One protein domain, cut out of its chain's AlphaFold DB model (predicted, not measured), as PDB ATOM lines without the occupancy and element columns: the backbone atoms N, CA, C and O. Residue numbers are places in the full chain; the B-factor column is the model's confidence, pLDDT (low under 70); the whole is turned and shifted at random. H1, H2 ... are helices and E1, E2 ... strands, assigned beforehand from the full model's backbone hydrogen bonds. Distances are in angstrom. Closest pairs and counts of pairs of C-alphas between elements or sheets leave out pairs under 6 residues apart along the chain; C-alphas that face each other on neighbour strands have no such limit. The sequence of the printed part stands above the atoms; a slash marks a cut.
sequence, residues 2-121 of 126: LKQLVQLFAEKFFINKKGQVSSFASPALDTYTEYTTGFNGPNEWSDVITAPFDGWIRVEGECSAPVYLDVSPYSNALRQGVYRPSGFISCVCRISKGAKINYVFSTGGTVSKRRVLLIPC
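Overview. This is residues 2 to 121 of the 126 residues of an uncharacterized protein of Sutterellaceae bacterium (UniProt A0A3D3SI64). A small sandwich of two sheets lies face to face, a twisted sheet of six strands, E1, E3, E5, E6, E7 and E9, and a sheet of three, E2, E8 and E4; one long helix, H1, sticks out from one end of it with residues 2 to 18. This helix makes much of the length, while the body without residues 2 to 18 spans 41 by 24 by 22 A. The printed part has 120 residues, with one named helix and nine named strands in the order H1 E1 E2 E3 E4 E5 E6 E7 E8 E9, a mixed class of helices and strands. The smaller sheet runs E2, E8, E4, and the neighbour strands of both sheets are antiparallel. The whole is loose, with a radius of gyration of the C-alphas of 17.9 A and spans of 66 by 24 by 22 A.

Along the chain. H1 holds residues 2 to 24, from C-alpha 2 at (164.187, 129.744, 161.466) to C-alpha 24 at (144.231, 131.601, 135.438), 32.9 A. E1 is residues 33 to 35, E2 residues 44 to 50, 20.1 A long, and E3 residues 55 to 63, 26.0 A long. E4 is residues 67 to 72, 16.2 A long, E5 residues 82 to 84, E6 residues 87 to 89 and E7 residues 93 to 95. E8 is residues 100 to 107, 23.2 A long, and E9, residues 111 to 120, 26.3 A long, ends with C-alpha 120 at (144.366, 120.529, 131.838).

Arrangement. H1 only grazes the six-stranded sheet, with its residues 22 to 24; its O i to N i+4 pairs are each within hydrogen-bond range. That sheet is branched and strongly twisted. E9 lies on one side of E3, with N 58 and O 117 at 2.9 A; E7, with N 57 and O 93 at 2.8 A, and E6, with N 88 and O 61 at 2.8 A, lie on the other side. E1 is an edge strand beside E9, with N 33 and O 118 at 2.8 A. E5 and E6 form a hairpin, with N 84 and O 87 at 2.8 A. In the other sheet E8 is the inner strand, with N 47 and O 103 at 3.1 A to E2 and N 70 and O 104 at 2.9 A to E4. The two sheets form a sandwich, two sheets face to face, 10.1 A centre to centre where they face each other, with their strands at 21 degrees.

Size, cuts and confidence. The C-alphas of Leu 2 and Gly 109 are the two farthest apart, 66.4 A. The printed part has no cut, and no link is long. The mean pLDDT of the printed part is 82.6; residue 23, residues 36 to 40, residues 75 to 83 and residue 85 are under 70.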
ATOM      1  N   LEU A   2     164.934 128.704 162.200       93.12
ATOM      2  CA  LEU A   2     164.187 129.744 161.466       93.12
ATOM      3  C   LEU A   2     164.486 129.765 159.954       93.12
ATOM      4  O   LEU A   2     163.564 129.736 159.151       93.12
ATOM      5  N   LYS A   3     165.766 129.710 159.561       94.00
ATOM      6  CA  LYS A   3     166.180 129.667 158.144       94.00
ATOM      7  C   LYS A   3     165.547 128.503 157.363       94.00
ATOM      8  O   LYS A   3     165.113 128.699 156.236       94.00
ATOM      9  N   GLN A   4     165.466 127.316 157.965       94.69
ATOM     10  CA  GLN A   4     164.879 126.126 157.332       94.69
ATOM     11  C   GLN A   4     163.358 126.251 157.191       94.69
ATOM     12  O   GLN A   4     162.810 125.884 156.157       94.69
ATOM     13  N   LEU A   5     162.678 126.814 158.194       95.38
ATOM     14  CA  LEU A   5     161.235 127.073 158.129       95.38
ATOM     15  C   LEU A   5     160.891 128.126 157.071       95.38
ATOM     16  O   LEU A   5     159.943 127.939 156.315       95.38
ATOM     17  N   VAL A   6     161.685 129.197 156.976       94.69
ATOM     18  CA  VAL A   6     161.526 130.230 155.940       94.69
ATOM     19  C   VAL A   6     161.729 129.635 154.546       94.69
ATOM     20  O   VAL A   6     160.945 129.921 153.645       94.69
ATOM     21  N   GLN A   7     162.732 128.771 154.373       95.06
ATOM     22  CA  GLN A   7     162.964 128.087 153.104       95.06
ATOM     23  C   GLN A   7     161.790 127.168 152.730       95.06
ATOM     24  O   GLN A   7     161.270 127.271 151.622       95.06
ATOM     25  N   LEU A   8     161.315 126.338 153.663       94.62
ATOM     26  CA  LEU A   8     160.173 125.454 153.425       94.62
ATOM     27  C   LEU A   8     158.903 126.247 153.087       94.62
ATOM     28  O   LEU A   8     158.170 125.881 152.169       94.62
ATOM     29  N   PHE A   9     158.643 127.346 153.800       93.88
ATOM     30  CA  PHE A   9     157.524 128.230 153.492       93.88
ATOM     31  C   PHE A   9     157.647 128.812 152.083       93.88
ATOM     32  O   PHE A   9     156.682 128.746 151.326       93.88
ATOM     33  N   ALA A  10     158.819 129.334 151.711       92.19
ATOM     34  CA  ALA A  10     159.049 129.894 150.384       92.19
ATOM     35  C   ALA A  10     158.816 128.843 149.290       92.19
ATOM     36  O   ALA A  10     158.064 129.098 148.354       92.19
ATOM     37  N   GLU A  11     159.373 127.639 149.438       92.44
ATOM     38  CA  GLU A  11     159.169 126.531 148.497       92.44
ATOM     39  C   GLU A  11     157.678 126.193 148.337       92.44
ATOM     40  O   GLU A  11     157.162 126.139 147.219       92.44
ATOM     41  N   LYS A  12     156.947 126.036 149.447       88.81
ATOM     42  CA  LYS A  12     155.505 125.742 149.415       88.81
ATOM     43  C   LYS A  12     154.690 126.899 148.834       88.81
ATOM     44  O   LYS A  12     153.767 126.654 148.056       88.81
ATOM     45  N   PHE A  13     155.036 128.139 149.171       89.38
ATOM     46  CA  PHE A  13     154.385 129.339 148.654       89.38
ATOM     47  C   PHE A  13     154.575 129.464 147.141       89.38
ATOM     48  O   PHE A  13     153.596 129.657 146.424       89.38
ATOM     49  N   PHE A  14     155.800 129.300 146.638       84.88
ATOM     50  CA  PHE A  14     156.079 129.378 145.206       84.88
ATOM     51  C   PHE A  14     155.375 128.267 144.423       84.88
ATOM     52  O   PHE A  14     154.811 128.545 143.365       84.88
ATOM     53  N   ILE A  15     155.335 127.038 144.951       82.06
ATOM     54  CA  ILE A  15     154.582 125.932 144.338       82.06
ATOM     55  C   ILE A  15     153.087 126.271 144.269       82.06
ATOM     56  O   ILE A  15     152.482 126.168 143.201       82.06
ATOM     57  N   ASN A  16     152.499 126.731 145.378       80.12
ATOM     58  CA  ASN A  16     151.088 127.114 145.425       80.12
ATOM     59  C   ASN A  16     150.792 128.259 144.445       80.12
ATOM     60  O   ASN A  16     149.877 128.167 143.626       80.12
ATOM     61  N   LYS A  17     151.622 129.309 144.453       80.88
ATOM     62  CA  LYS A  17     151.440 130.470 143.585       80.88
ATOM     63  C   LYS A  17     151.555 130.103 142.109       80.88
ATOM     64  O   LYS A  17     150.765 130.599 141.311       80.88
ATOM     65  N   LYS A  18     152.486 129.216 141.746       76.25
ATOM     66  CA  LYS A  18     152.625 128.705 140.376       76.25
ATOM     67  C   LYS A  18     151.365 127.963 139.926       76.25
ATOM     68  O   LYS A  18     150.884 128.242 138.833       76.25
ATOM     69  N   GLY A  19     150.805 127.099 140.777       70.75
ATOM     70  CA  GLY A  19     149.535 126.411 140.507       70.75
ATOM     71  C   GLY A  19     148.346 127.372 140.383       70.75
ATOM     72  O   GLY A  19     147.509 127.226 139.498       70.75
ATOM     73  N   GLN A  20     148.295 128.418 141.213       72.75
ATOM     74  CA  GLN A  20     147.281 129.462 141.065       72.75
ATOM     75  C   GLN A  20     147.420 130.193 139.729       72.75
ATOM     76  O   GLN A  20     146.441 130.295 138.998       72.75
ATOM     77  N   VAL A  21     148.612 130.679 139.380       75.81
ATOM     78  CA  VAL A  21     148.831 131.420 138.127       75.81
ATOM     79  C   VAL A  21     148.498 130.556 136.915       75.81
ATOM     80  O   VAL A  21     147.803 131.023 136.015       75.81
ATOM     81  N   SER A  22     148.914 129.288 136.902       70.56
ATOM     82  CA  SER A  22     148.601 128.401 135.784       70.56
ATOM     83  C   SER A  22     147.112 128.106 135.636       70.56
ATOM     84  O   SER A  22     146.643 127.881 134.524       70.56
ATOM     85  N   SER A  23     146.357 128.173 136.730       68.69
ATOM     86  CA  SER A  23     144.906 128.011 136.712       68.69
ATOM     87  C   SER A  23     144.127 129.232 136.194       68.69
ATOM     88  O   SER A  23     142.934 129.125 135.919       68.69
ATOM     89  N   PHE A  24     144.781 130.395 136.076       71.75
ATOM     90  CA  PHE A  24     144.231 131.601 135.438       71.75
ATOM     91  C   PHE A  24     144.759 131.817 134.018       71.75
ATOM     92  O   PHE A  24     144.263 132.693 133.311       71.75
ATOM     93  N   ALA A  25     145.764 131.046 133.598       75.94
ATOM     94  CA  ALA A  25     146.241 131.084 132.228       75.94
ATOM     95  C   ALA A  25     145.149 130.575 131.278       75.94
ATOM     96  O   ALA A  25     144.415 129.638 131.603       75.94
ATOM     97  N   SER A  26     145.065 131.185 130.095       76.44
ATOM     98  CA  SER A  26     144.175 130.716 129.037       76.44
ATOM     99  C   SER A  26     144.452 129.240 128.719       76.44
ATOM    100  O   SER A  26     145.622 128.847 128.661       76.44
ATOM    101  N   PRO A  27     143.411 128.418 128.498       81.75
ATOM    102  CA  PRO A  27     143.593 127.010 128.170       81.75
ATOM    103  C   PRO A  27     144.346 126.824 126.851       81.75
ATOM    104  O   PRO A  27     144.046 127.491 125.858       81.75
ATOM    105  N   ALA A  28     145.269 125.864 126.830       82.81
ATOM    106  CA  ALA A  28     145.891 125.362 125.610       82.81
ATOM    107  C   ALA A  28     144.888 124.448 124.881       82.81
ATOM    108  O   ALA A  28     144.765 123.266 125.189       82.81
ATOM    109  N   LEU A  29     144.089 125.024 123.974       80.69
ATOM    110  CA  LEU A  29     142.956 124.343 123.318       80.69
ATOM    111  C   LEU A  29     143.363 123.161 122.416       80.69
ATOM    112  O   LEU A  29     142.494 122.422 121.961       80.69
ATOM    113  N   ASP A  30     144.653 123.008 122.138       83.25
ATOM    114  CA  ASP A  30     145.282 121.915 121.396       83.25
ATOM    115  C   ASP A  30     145.618 120.698 122.274       83.25
ATOM    116  O   ASP A  30     145.781 119.598 121.753       83.25
ATOM    117  N   THR A  31     145.667 120.867 123.598       85.31
ATOM    118  CA  THR A  31     145.922 119.787 124.557       85.31
ATOM    119  C   THR A  31     144.643 119.452 125.315       85.31
ATOM    120  O   THR A  31     144.228 120.187 126.208       85.31
ATOM    121  N   TYR A  32     144.004 118.332 124.983       89.19
ATOM    122  CA  TYR A  32     142.762 117.916 125.631       89.19
ATOM    123  C   TYR A  32     142.615 116.399 125.703       89.19
ATOM    124  O   TYR A  32     143.195 115.648 124.920       89.19
ATOM    125  N   THR A  33     141.781 115.956 126.637       89.75
ATOM    126  CA  THR A  33     141.211 114.611 126.654       89.75
ATOM    127  C   THR A  33     139.769 114.700 126.182       89.75
ATOM    128  O   THR A  33     138.969 115.443 126.755       89.75
ATOM    129  N   GLU A  34     139.443 113.963 125.125       89.56
ATOM    130  CA  GLU A  34     138.072 113.854 124.637       89.56
ATOM    131  C   GLU A  34     137.320 112.776 125.422       89.56
ATOM    132  O   GLU A  34     137.814 111.668 125.623       89.56
ATOM    133  N   TYR A  35     136.114 113.119 125.858       82.31
ATOM    134  CA  TYR A  35     135.173 112.214 126.492       82.31
ATOM    135  C   TYR A  35     133.989 112.000 125.555       82.31
ATOM    136  O   TYR A  35     133.282 112.942 125.185       82.31
ATOM    137  N   THR A  36     133.764 110.737 125.206       68.00
ATOM    138  CA  THR A  36     132.572 110.284 124.489       68.00
ATOM    139  C   THR A  36     131.772 109.424 125.453       68.00
ATOM    140  O   THR A  36     132.101 108.266 125.691       68.00
ATOM    141  N   THR A  37     130.758 110.000 126.085       65.75
ATOM    142  CA  THR A  37     129.953 109.301 127.095       65.75
ATOM    143  C   THR A  37     128.478 109.668 126.906       65.75
ATOM    144  O   THR A  37     128.222 110.728 126.361       65.75
ATOM    145  N   GLY A  38     127.527 108.806 127.286       61.09
ATOM    146  CA  GLY A  38     126.075 109.072 127.260       61.09
ATOM    147  C   GLY A  38     125.433 109.231 125.868       61.09
ATOM    148  O   GLY A  38     125.796 110.098 125.085       61.09
ATOM    149  N   PHE A  39     124.418 108.430 125.534       62.91
ATOM    150  CA  PHE A  39     123.539 108.679 124.381       62.91
ATOM    151  C   PHE A  39     122.094 108.645 124.857       62.91
ATOM    152  O   PHE A  39     121.619 107.589 125.261       62.91
ATOM    153  N   ASN A  40     121.400 109.779 124.758       69.50
ATOM    154  CA  ASN A  40     120.012 109.908 125.210       69.50
ATOM    155  C   ASN A  40     119.042 110.229 124.062       69.50
ATOM    156  O   ASN A  40     117.886 110.559 124.303       69.50
ATOM    157  N   GLY A  41     119.485 110.092 122.805       78.00
ATOM    158  CA  GLY A  41     118.644 110.271 121.619       78.00
ATOM    159  C   GLY A  41     119.310 111.068 120.490       78.00
ATOM    160  O   GLY A  41     120.494 111.403 120.560       78.00
ATOM    161  N   PRO A  42     118.569 111.366 119.408       83.69
ATOM    162  CA  PRO A  42     119.086 112.119 118.261       83.69
ATOM    163  C   PRO A  42     119.253 113.620 118.542       83.69
ATOM    164  O   PRO A  42     120.004 114.289 117.836       83.69
ATOM    165  N   ASN A  43     118.561 114.143 119.552       86.62
ATOM    166  CA  ASN A  43     118.432 115.566 119.866       86.62
ATOM    167  C   ASN A  43     119.002 115.944 121.243       86.62
ATOM    168  O   ASN A  43     119.207 117.125 121.514       86.62
ATOM    169  N   GLU A  44     119.280 114.958 122.096       87.00
ATOM    170  CA  GLU A  44     119.840 115.167 123.426       87.00
ATOM    171  C   GLU A  44     121.068 114.291 123.671       87.00
ATOM    172  O   GLU A  44     121.200 113.161 123.190       87.00
ATOM    173  N   TRP A  45     121.986 114.852 124.443       86.31
ATOM    174  CA  TRP A  45     123.200 114.227 124.895       86.31
ATOM    175  C   TRP A  45     123.547 114.721 126.302       86.31
ATOM    176  O   TRP A  45     123.777 115.911 126.504       86.31
ATOM    177  N   SER A  46     123.580 113.821 127.280       86.00
ATOM    178  CA  SER A  46     123.876 114.180 128.665       86.00
ATOM    179  C   SER A  46     124.622 113.066 129.390       86.00
ATOM    180  O   SER A  46     124.406 111.885 129.114       86.00
ATOM    181  N   ASP A  47     125.515 113.451 130.302       87.94
ATOM    182  CA  ASP A  47     126.223 112.520 131.179       87.94
ATOM    183  C   ASP A  47     126.834 113.221 132.403       87.94
ATOM    184  O   ASP A  47     126.826 114.452 132.528       87.94
ATOM    185  N   VAL A  48     127.394 112.413 133.302       88.00
ATOM    186  CA  VAL A  48     128.112 112.820 134.503       88.00
ATOM    187  C   VAL A  48     129.578 112.412 134.396       88.00
ATOM    188  O   VAL A  48     129.924 111.234 134.420       88.00
ATOM    189  N   ILE A  49     130.469 113.399 134.354       88.62
ATOM    190  CA  ILE A  49     131.918 113.195 134.298       88.62
ATOM    191  C   ILE A  49     132.527 113.588 135.645       88.62
ATOM    192  O   ILE A  49     132.208 114.636 136.198       88.62
ATOM    193  N   THR A  50     133.436 112.773 136.177       91.38
ATOM    194  CA  THR A  50     134.280 113.190 137.310       91.38
ATOM    195  C   THR A  50     135.577 113.771 136.767       91.38
ATOM    196  O   THR A  50     136.308 113.076 136.066       91.38
ATOM    197  N   ALA A  51     135.861 115.036 137.075       89.62
ATOM    198  CA  ALA A  51     137.044 115.730 136.582       89.62
ATOM    199  C   ALA A  51     138.337 115.027 137.056       89.62
ATOM    200  O   ALA A  51     138.581 114.956 138.263       89.62
ATOM    201  N   PRO A  52     139.194 114.527 136.152       89.81
ATOM    202  CA  PRO A  52     140.429 113.835 136.534       89.81
ATOM    203  C   PRO A  52     141.525 114.792 137.040       89.81
ATOM    204  O   PRO A  52     142.401 114.393 137.811       89.81
ATOM    205  N   PHE A  53     141.452 116.067 136.652       87.94
ATOM    206  CA  PHE A  53     142.433 117.110 136.949       87.94
ATOM    207  C   PHE A  53     141.779 118.494 137.069       87.94
ATOM    208  O   PHE A  53     140.619 118.682 136.698       87.94
ATOM    209  N   ASP A  54     142.543 119.465 137.576       86.12
ATOM    210  CA  ASP A  54     142.179 120.880 137.506       86.12
ATOM    211  C   ASP A  54     142.391 121.391 136.081       86.12
ATOM    212  O   ASP A  54     143.427 121.148 135.452       86.12
ATOM    213  N   GLY A  55     141.424 122.129 135.551       88.69
ATOM    214  CA  GLY A  55     141.451 122.462 134.136       88.69
ATOM    215  C   GLY A  55     140.237 123.229 133.672       88.69
ATOM    216  O   GLY A  55     139.652 124.027 134.403       88.69
ATOM    217  N   TRP A  56     139.856 122.937 132.439       88.50
ATOM    218  CA  TRP A  56     138.731 123.531 131.753       88.50
ATOM    219  C   TRP A  56     137.912 122.453 131.056       88.50
ATOM    220  O   TRP A  56     138.453 121.447 130.608       88.50
ATOM    221  N   ILE A  57     136.612 122.680 130.931       88.69
ATOM    222  CA  ILE A  57     135.713 121.893 130.094       88.69
ATOM    223  C   ILE A  57     135.238 122.736 128.912       88.69
ATOM    224  O   ILE A  57     134.981 123.936 129.054       88.69
ATOM    225  N   ARG A  58     135.098 122.092 127.756       88.50
ATOM    226  CA  ARG A  58     134.485 122.633 126.543       88.50
ATOM    227  C   ARG A  58     133.584 121.577 125.922       88.50
ATOM    228  O   ARG A  58     133.959 120.412 125.862       88.50
ATOM    229  N   VAL A  59     132.411 121.981 125.453       88.38
ATOM    230  CA  VAL A  59     131.447 121.091 124.804       88.38
ATOM    231  C   VAL A  59     131.218 121.569 123.379       88.38
ATOM    232  O   VAL A  59     130.959 122.749 123.129       88.38
ATOM    233  N   GLU A  60     131.325 120.642 122.438       88.12
ATOM    234  CA  GLU A  60     131.147 120.892 121.016       88.12
ATOM    235  C   GLU A  60     130.216 119.852 120.409       88.12
ATOM    236  O   GLU A  60     130.235 118.674 120.776       88.12
ATOM    237  N   GLY A  61     129.432 120.277 119.426       86.81
ATOM    238  CA  GLY A  61     128.595 119.359 118.675       86.81
ATOM    239  C   GLY A  61     128.257 119.890 117.295       86.81
ATOM    240  O   GLY A  61     128.057 121.087 117.117       86.81
ATOM    241  N   GLU A  62     128.181 118.995 116.318       88.56
ATOM    242  CA  GLU A  62     127.571 119.311 115.026       88.56
ATOM    243  C   GLU A  62     126.062 119.118 115.167       88.56
ATOM    244  O   GLU A  62     125.606 118.023 115.501       88.56
ATOM    245  N   CYS A  63     125.295 120.187 114.961       85.81
ATOM    246  CA  CYS A  63     123.855 120.209 115.184       85.81
ATOM    247  C   CYS A  63     123.132 120.998 114.090       85.81
ATOM    248  O   CYS A  63     123.672 121.971 113.567       85.81
ATOM    249  N   SER A  64     121.905 120.593 113.763       86.31
ATOM    250  CA  SER A  64     121.089 121.233 112.716       86.31
ATOM    251  C   SER A  64     120.201 122.381 113.212       86.31
ATOM    252  O   SER A  64     119.540 123.033 112.405       86.31
ATOM    253  N   ALA A  65     120.180 122.645 114.519       84.62
ATOM    254  CA  ALA A  65     119.387 123.706 115.128       84.62
ATOM    255  C   ALA A  65     120.106 124.301 116.356       84.62
ATOM    256  O   ALA A  65     121.092 123.723 116.828       84.62
ATOM    257  N   PRO A  66     119.621 125.431 116.908       83.62
ATOM    258  CA  PRO A  66     120.171 126.019 118.126       83.62
ATOM    259  C   PRO A  66     120.257 125.026 119.293       83.62
ATOM    260  O   PRO A  66     119.478 124.073 119.385       83.62
ATOM    261  N   VAL A  67     121.217 125.269 120.184       84.31
ATOM    262  CA  VAL A  67     121.579 124.369 121.283       84.31
ATOM    263  C   VAL A  67     121.279 125.021 122.623       84.31
ATOM    264  O   VAL A  67     121.616 126.180 122.861       84.31
ATOM    265  N   TYR A  68     120.697 124.234 123.516       84.50
ATOM    266  CA  TYR A  68     120.684 124.468 124.945       84.50
ATOM    267  C   TYR A  68     121.785 123.625 125.592       84.50
ATOM    268  O   TYR A  68     121.818 122.405 125.430       84.50
ATOM    269  N   LEU A  69     122.684 124.280 126.324       85.50
ATOM    270  CA  LEU A  69     123.726 123.618 127.101       85.50
ATOM    271  C   LEU A  69     123.592 124.017 128.569       85.50
ATOM    272  O   LEU A  69     123.671 125.201 128.917       85.50
ATOM    273  N   ASP A  70     123.432 123.015 129.422       84.31
ATOM    274  CA  ASP A  70     123.598 123.141 130.861       84.31
ATOM    275  C   ASP A  70     124.813 122.338 131.314       84.31
ATOM    276  O   ASP A  70     125.034 121.222 130.854       84.31
ATOM    277  N   VAL A  71     125.606 122.917 132.210       82.50
ATOM    278  CA  VAL A  71     126.751 122.245 132.821       82.50
ATOM    279  C   VAL A  71     126.797 122.625 134.289       82.50
ATOM    280  O   VAL A  71     127.230 123.714 134.667       82.50
ATOM    281  N   SER A  72     126.348 121.702 135.126       81.75
ATOM    282  CA  SER A  72     126.315 121.848 136.575       81.75
ATOM    283  C   SER A  72     127.583 121.260 137.209       81.75
ATOM    284  O   SER A  72     128.073 120.230 136.741       81.75
ATOM    285  N   PRO A  73     128.127 121.878 138.277       76.75
ATOM    286  CA  PRO A  73     127.580 123.016 139.033       76.75
ATOM    287  C   PRO A  73     127.917 124.401 138.450       76.75
ATOM    288  O   PRO A  73     127.622 125.419 139.068       76.75
ATOM    289  N   TYR A  74     128.543 124.475 137.279       73.00
ATOM    290  CA  TYR A  74     129.131 125.702 136.735       73.00
ATOM    291  C   TYR A  74     128.139 126.609 135.981       73.00
ATOM    292  O   TYR A  74     128.497 127.203 134.964       73.00
ATOM    293  N   SER A  75     126.901 126.694 136.484       62.91
ATOM    294  CA  SER A  75     125.749 127.473 135.994       62.91
ATOM    295  C   SER A  75     126.053 128.508 134.902       62.91
ATOM    296  O   SER A  75     126.860 129.404 135.128       62.91
ATOM    297  N   ASN A  76     125.349 128.472 133.766       56.03
ATOM    298  CA  ASN A  76     125.347 129.476 132.679       56.03
ATOM    299  C   ASN A  76     126.706 129.921 132.087       56.03
ATOM    300  O   ASN A  76     126.699 130.575 131.045       56.03
ATOM    301  N   ALA A  77     127.855 129.548 132.657       57.50
ATOM    302  CA  ALA A  77     129.181 129.978 132.217       57.50
ATOM    303  C   ALA A  77     129.535 129.442 130.820       57.50
ATOM    304  O   ALA A  77     130.394 129.986 130.135       57.50
ATOM    305  N   LEU A  78     128.833 128.395 130.380       58.25
ATOM    306  CA  LEU A  78     129.005 127.763 129.073       58.25
ATOM    307  C   LEU A  78     127.915 128.122 128.056       58.25
ATOM    308  O   LEU A  78     127.988 127.674 126.914       58.25
ATOM    309  N   ARG A  79     126.930 128.954 128.430       55.50
ATOM    310  CA  ARG A  79     125.826 129.345 127.533       55.50
ATOM    311  C   ARG A  79     126.227 130.369 126.470       55.50
ATOM    312  O   ARG A  79     125.503 130.532 125.495       55.50
ATOM    313  N   GLN A  80     127.374 131.033 126.620       57.22
ATOM    314  CA  GLN A  80     127.925 131.925 125.596       57.22
ATOM    315  C   GLN A  80     128.649 131.103 124.515       57.22
ATOM    316  O   GLN A  80     129.864 131.135 124.387       57.22
ATOM    317  N   GLY A  81     127.911 130.288 123.767       59.75
ATOM    318  CA  GLY A  81     128.452 129.593 122.599       59.75
ATOM    319  C   GLY A  81     128.265 130.401 121.318       59.75
ATOM    320  O   GLY A  81     127.374 131.245 121.228       59.75
ATOM    321  N   VAL A  82     129.078 130.119 120.300       61.47
ATOM    322  CA  VAL A  82     128.838 130.622 118.940       61.47
ATOM    323  C   VAL A  82     128.240 129.488 118.123       61.47
ATOM    324  O   VAL A  82     128.886 128.458 117.930       61.47
ATOM    325  N   TYR A  83     127.019 129.687 117.623       67.00
ATOM    326  CA  TYR A  83     126.473 128.820 116.586       67.00
ATOM    327  C   TYR A  83     127.188 129.121 115.268       67.00
ATOM    328  O   TYR A  83     127.214 130.262 114.803       67.00
ATOM    329  N   ARG A  84     127.800 128.100 114.680       70.81
ATOM    330  CA  ARG A  84     128.453 128.146 113.373       70.81
ATOM    331  C   ARG A  84     127.664 127.264 112.404       70.81
ATOM    332  O   ARG A  84     126.988 126.337 112.842       70.81
ATOM    333  N   PRO A  85     127.807 127.458 111.083       68.94
ATOM    334  CA  PRO A  85     127.293 126.499 110.102       68.94
ATOM    335  C   PRO A  85     127.788 125.061 110.345       68.94
ATOM    336  O   PRO A  85     127.109 124.105 109.994       68.94
ATOM    337  N   SER A  86     128.954 124.912 110.986       70.31
ATOM    338  CA  SER A  86     129.544 123.639 111.408       70.31
ATOM    339  C   SER A  86     129.091 123.160 112.801       70.31
ATOM    340  O   SER A  86     129.740 122.288 113.365       70.31
ATOM    341  N   GLY A  87     128.054 123.753 113.402       82.56
ATOM    342  CA  GLY A  87     127.513 123.371 114.713       82.56
ATOM    343  C   GLY A  87     127.824 124.335 115.861       82.56
ATOM    344  O   GLY A  87     128.098 125.517 115.664       82.56
ATOM    345  N   PHE A  88     127.754 123.830 117.089       86.44
ATOM    346  CA  PHE A  88     127.901 124.578 118.332       86.44
ATOM    347  C   PHE A  88     129.261 124.343 118.990       86.44
ATOM    348  O   PHE A  88     129.762 123.219 119.061       86.44
ATOM    349  N   ILE A  89     129.823 125.420 119.537       86.50
ATOM    350  CA  ILE A  89     131.023 125.401 120.368       86.50
ATOM    351  C   ILE A  89     130.750 126.263 121.603       86.50
ATOM    352  O   ILE A  89     130.458 127.454 121.459       86.50
ATOM    353  N   SER A  90     130.864 125.684 122.801       85.94
ATOM    354  CA  SER A  90     130.750 126.433 124.056       85.94
ATOM    355  C   SER A  90     131.991 127.290 124.327       85.94
ATOM    356  O   SER A  90     133.085 127.013 123.829       85.94
ATOM    357  N   CYS A  91     131.860 128.270 125.226       82.69
ATOM    358  CA  CYS A  91     133.012 128.792 125.963       82.69
ATOM    359  C   CYS A  91     133.754 127.673 126.717       82.69
ATOM    360  O   CYS A  91     133.310 126.527 126.782       82.69
ATOM    361  N   VAL A  92     134.893 128.014 127.308       84.12
ATOM    362  CA  VAL A  92     135.567 127.167 128.295       84.12
ATOM    363  C   VAL A  92     135.086 127.536 129.693       84.12
ATOM    364  O   VAL A  92     134.914 128.715 130.000       84.12
ATOM    365  N   CYS A  93     134.895 126.545 130.556       85.19
ATOM    366  CA  CYS A  93     134.595 126.772 131.965       85.19
ATOM    367  C   CYS A  93     135.589 126.025 132.837       85.19
ATOM    368  O   CYS A  93     135.996 124.917 132.503       85.19
ATOM    369  N   ARG A  94     136.000 126.647 133.935       85.25
ATOM    370  CA  ARG A  94     136.992 126.079 134.835       85.25
ATOM    371  C   ARG A  94     136.396 124.918 135.625       85.25
ATOM    372  O   ARG A  94     135.282 125.020 136.128       85.25
ATOM    373  N   ILE A  95     137.175 123.855 135.773       87.62
ATOM    374  CA  ILE A  95     136.823 122.664 136.544       87.62
ATOM    375  C   ILE A  95     137.902 122.373 137.579       87.62
ATOM    376  O   ILE A  95     139.078 122.686 137.373       87.62
ATOM    377  N   SER A  96     137.494 121.755 138.682       86.88
ATOM    378  CA  SER A  96     138.405 121.300 139.731       86.88
ATOM    379  C   SER A  96     138.495 119.783 139.762       86.88
ATOM    380  O   SER A  96     137.483 119.104 139.583       86.88
ATOM    381  N   LYS A  97     139.686 119.248 140.035       88.56
ATOM    382  CA  LYS A  97     139.915 117.807 140.173       88.56
ATOM    383  C   LYS A  97     138.933 117.191 141.176       88.56
ATOM    384  O   LYS A  97     138.746 117.701 142.275       88.56
ATOM    385  N   GLY A  98     138.318 116.074 140.793       89.88
ATOM    386  CA  GLY A  98     137.326 115.347 141.584       89.88
ATOM    387  C   GLY A  98     135.915 115.943 141.550       89.88
ATOM    388  O   GLY A  98     134.989 115.315 142.063       89.88
ATOM    389  N   ALA A  99     135.712 117.114 140.939       89.62
ATOM    390  CA  ALA A  99     134.380 117.682 140.793       89.62
ATOM    391  C   ALA A  99     133.518 116.815 139.867       89.62
ATOM    392  O   ALA A  99     133.972 116.368 138.810       89.62
ATOM    393  N   LYS A 100     132.255 116.612 140.252       91.31
ATOM    394  CA  LYS A 100     131.250 115.992 139.387       91.31
ATOM    395  C   LYS A 100     130.667 117.046 138.461       91.31
ATOM    396  O   LYS A 100     130.145 118.058 138.923       91.31
ATOM    397  N   ILE A 101     130.774 116.791 137.168       88.56
ATOM    398  CA  ILE A 101     130.308 117.649 136.094       88.56
ATOM    399  C   ILE A 101     129.114 116.957 135.458       88.56
ATOM    400  O   ILE A 101     129.279 115.935 134.800       88.56
ATOM    401  N   ASN A 102     127.925 117.515 135.641       86.88
ATOM    402  CA  ASN A 102     126.742 117.061 134.918       86.88
ATOM    403  C   ASN A 102     126.586 117.971 133.709       86.88
ATOM    404  O   ASN A 102     126.437 119.177 133.901       86.88
ATOM    405  N   TYR A 103     126.613 117.430 132.496       85.62
ATOM    406  CA  TYR A 103     126.323 118.218 131.301       85.62
ATOM    407  C   TYR A 103     125.058 117.712 130.614       85.62
ATOM    408  O   TYR A 103     124.814 116.510 130.543       85.62
ATOM    409  N   VAL A 104     124.262 118.648 130.102       86.94
ATOM    410  CA  VAL A 104     123.077 118.397 129.285       86.94
ATOM    411  C   VAL A 104     123.159 119.267 128.044       86.94
ATOM    412  O   VAL A 104     123.057 120.488 128.119       86.94
ATOM    413  N   PHE A 105     123.346 118.625 126.901       88.25
ATOM    414  CA  PHE A 105     123.333 119.226 125.580       88.25
ATOM    415  C   PHE A 105     122.040 118.817 124.881       88.25
ATOM    416  O   PHE A 105     121.812 117.638 124.628       88.25
ATOM    417  N   SER A 106     121.201 119.784 124.534       87.62
ATOM    418  CA  SER A 106     119.923 119.549 123.864       87.62
ATOM    419  C   SER A 106     119.759 120.496 122.681       87.62
ATOM    420  O   SER A 106     120.229 121.632 122.709       87.62
ATOM    421  N   THR A 107     119.104 120.044 121.620       86.50
ATOM    422  CA  THR A 107     118.795 120.862 120.444       86.50
ATOM    423  C   THR A 107     117.401 120.540 119.918       86.50
ATOM    424  O   THR A 107     116.907 119.427 120.072       86.50
ATOM    425  N   GLY A 108     116.760 121.508 119.257       85.88
ATOM    426  CA  GLY A 108     115.511 121.268 118.524       85.88
ATOM    427  C   GLY A 108     115.693 120.467 117.225       85.88
ATOM    428  O   GLY A 108     114.704 120.141 116.575       85.88
ATOM    429  N   GLY A 109     116.938 120.184 116.828       86.69
ATOM    430  CA  GLY A 109     117.292 119.431 115.628       86.69
ATOM    431  C   GLY A 109     117.935 118.083 115.951       86.69
ATOM    432  O   GLY A 109     117.565 117.392 116.896       86.69
ATOM    433  N   THR A 110     118.925 117.713 115.150       87.81
ATOM    434  CA  THR A 110     119.726 116.494 115.296       87.81
ATOM    435  C   THR A 110     121.163 116.833 115.656       87.81
ATOM    436  O   THR A 110     121.681 117.861 115.220       87.81
ATOM    437  N   VAL A 111     121.815 115.954 116.417       87.00
ATOM    438  CA  VAL A 111     123.242 116.022 116.749       87.00
ATOM    439  C   VAL A 111     123.985 114.918 115.997       87.00
ATOM    440  O   VAL A 111     123.746 113.737 116.245       87.00
ATOM    441  N   SER A 112     124.883 115.280 115.079       86.44
ATOM    442  CA  SER A 112     125.653 114.326 114.259       86.44
ATOM    443  C   SER A 112     127.036 114.011 114.830       86.44
ATOM    444  O   SER A 112     127.537 112.904 114.640       86.44
ATOM    445  N   LYS A 113     127.654 114.954 115.549       87.12
ATOM    446  CA  LYS A 113     128.929 114.761 116.260       87.12
ATOM    447  C   LYS A 113     128.876 115.386 117.640       87.12
ATOM    448  O   LYS A 113     128.194 116.388 117.835       87.12
ATOM    449  N   ARG A 114     129.614 114.795 118.576       86.19
ATOM    450  CA  ARG A 114     129.575 115.098 120.009       86.19
ATOM    451  C   ARG A 114     130.978 115.035 120.580       86.19
ATOM    452  O   ARG A 114     131.626 114.006 120.419       86.19
ATOM    453  N   ARG A 115     131.440 116.108 121.221       88.31
ATOM    454  CA  ARG A 115     132.764 116.159 121.850       88.31
ATOM    455  C   ARG A 115     132.713 116.932 123.161       88.31
ATOM    456  O   ARG A 115     132.356 118.109 123.170       88.31
ATOM    457  N   VAL A 116     133.058 116.271 124.267       90.00
ATOM    458  CA  VAL A 116     133.362 116.941 125.535       90.00
ATOM    459  C   VAL A 116     134.866 116.908 125.682       90.00
ATOM    460  O   VAL A 116     135.471 115.842 125.680       90.00
ATOM    461  N   LEU A 117     135.474 118.078 125.788       90.75
ATOM    462  CA  LEU A 117     136.914 118.237 125.882       90.75
ATOM    463  C   LEU A 117     137.251 118.689 127.298       90.75
ATOM    464  O   LEU A 117     136.764 119.731 127.744       90.75
ATOM    465  N   LEU A 118     138.089 117.921 127.991       91.19
ATOM    466  CA  LEU A 118     138.716 118.346 129.239       91.19
ATOM    467  C   LEU A 118     140.147 118.791 128.944       91.19
ATOM    468  O   LEU A 118     140.941 118.029 128.399       91.19
ATOM    469  N   ILE A 119     140.473 120.027 129.300       90.38
ATOM    470  CA  ILE A 119     141.747 120.683 129.001       90.38
ATOM    471  C   ILE A 119     142.475 120.927 130.328       90.38
ATOM    472  O   ILE A 119     141.943 121.659 131.165       90.38
ATOM    473  N   PRO A 120     143.653 120.337 130.579       88.75
ATOM    474  CA  PRO A 120     144.366 120.529 131.838       88.75
ATOM    475  C   PRO A 120     144.866 121.971 131.993       88.75
ATOM    476  O   PRO A 120     145.181 122.654 131.017       88.75
ATOM    477  N   CYS A 121     144.977 122.452 133.235       84.06
ATOM    478  CA  CYS A 121     145.736 123.676 133.498       84.06
ATOM    479  C   CYS A 121     147.213 123.463 133.135       84.06
ATOM    480  O   CYS A 121     147.751 122.369 133.311       84.06
TER     481      CYS A 121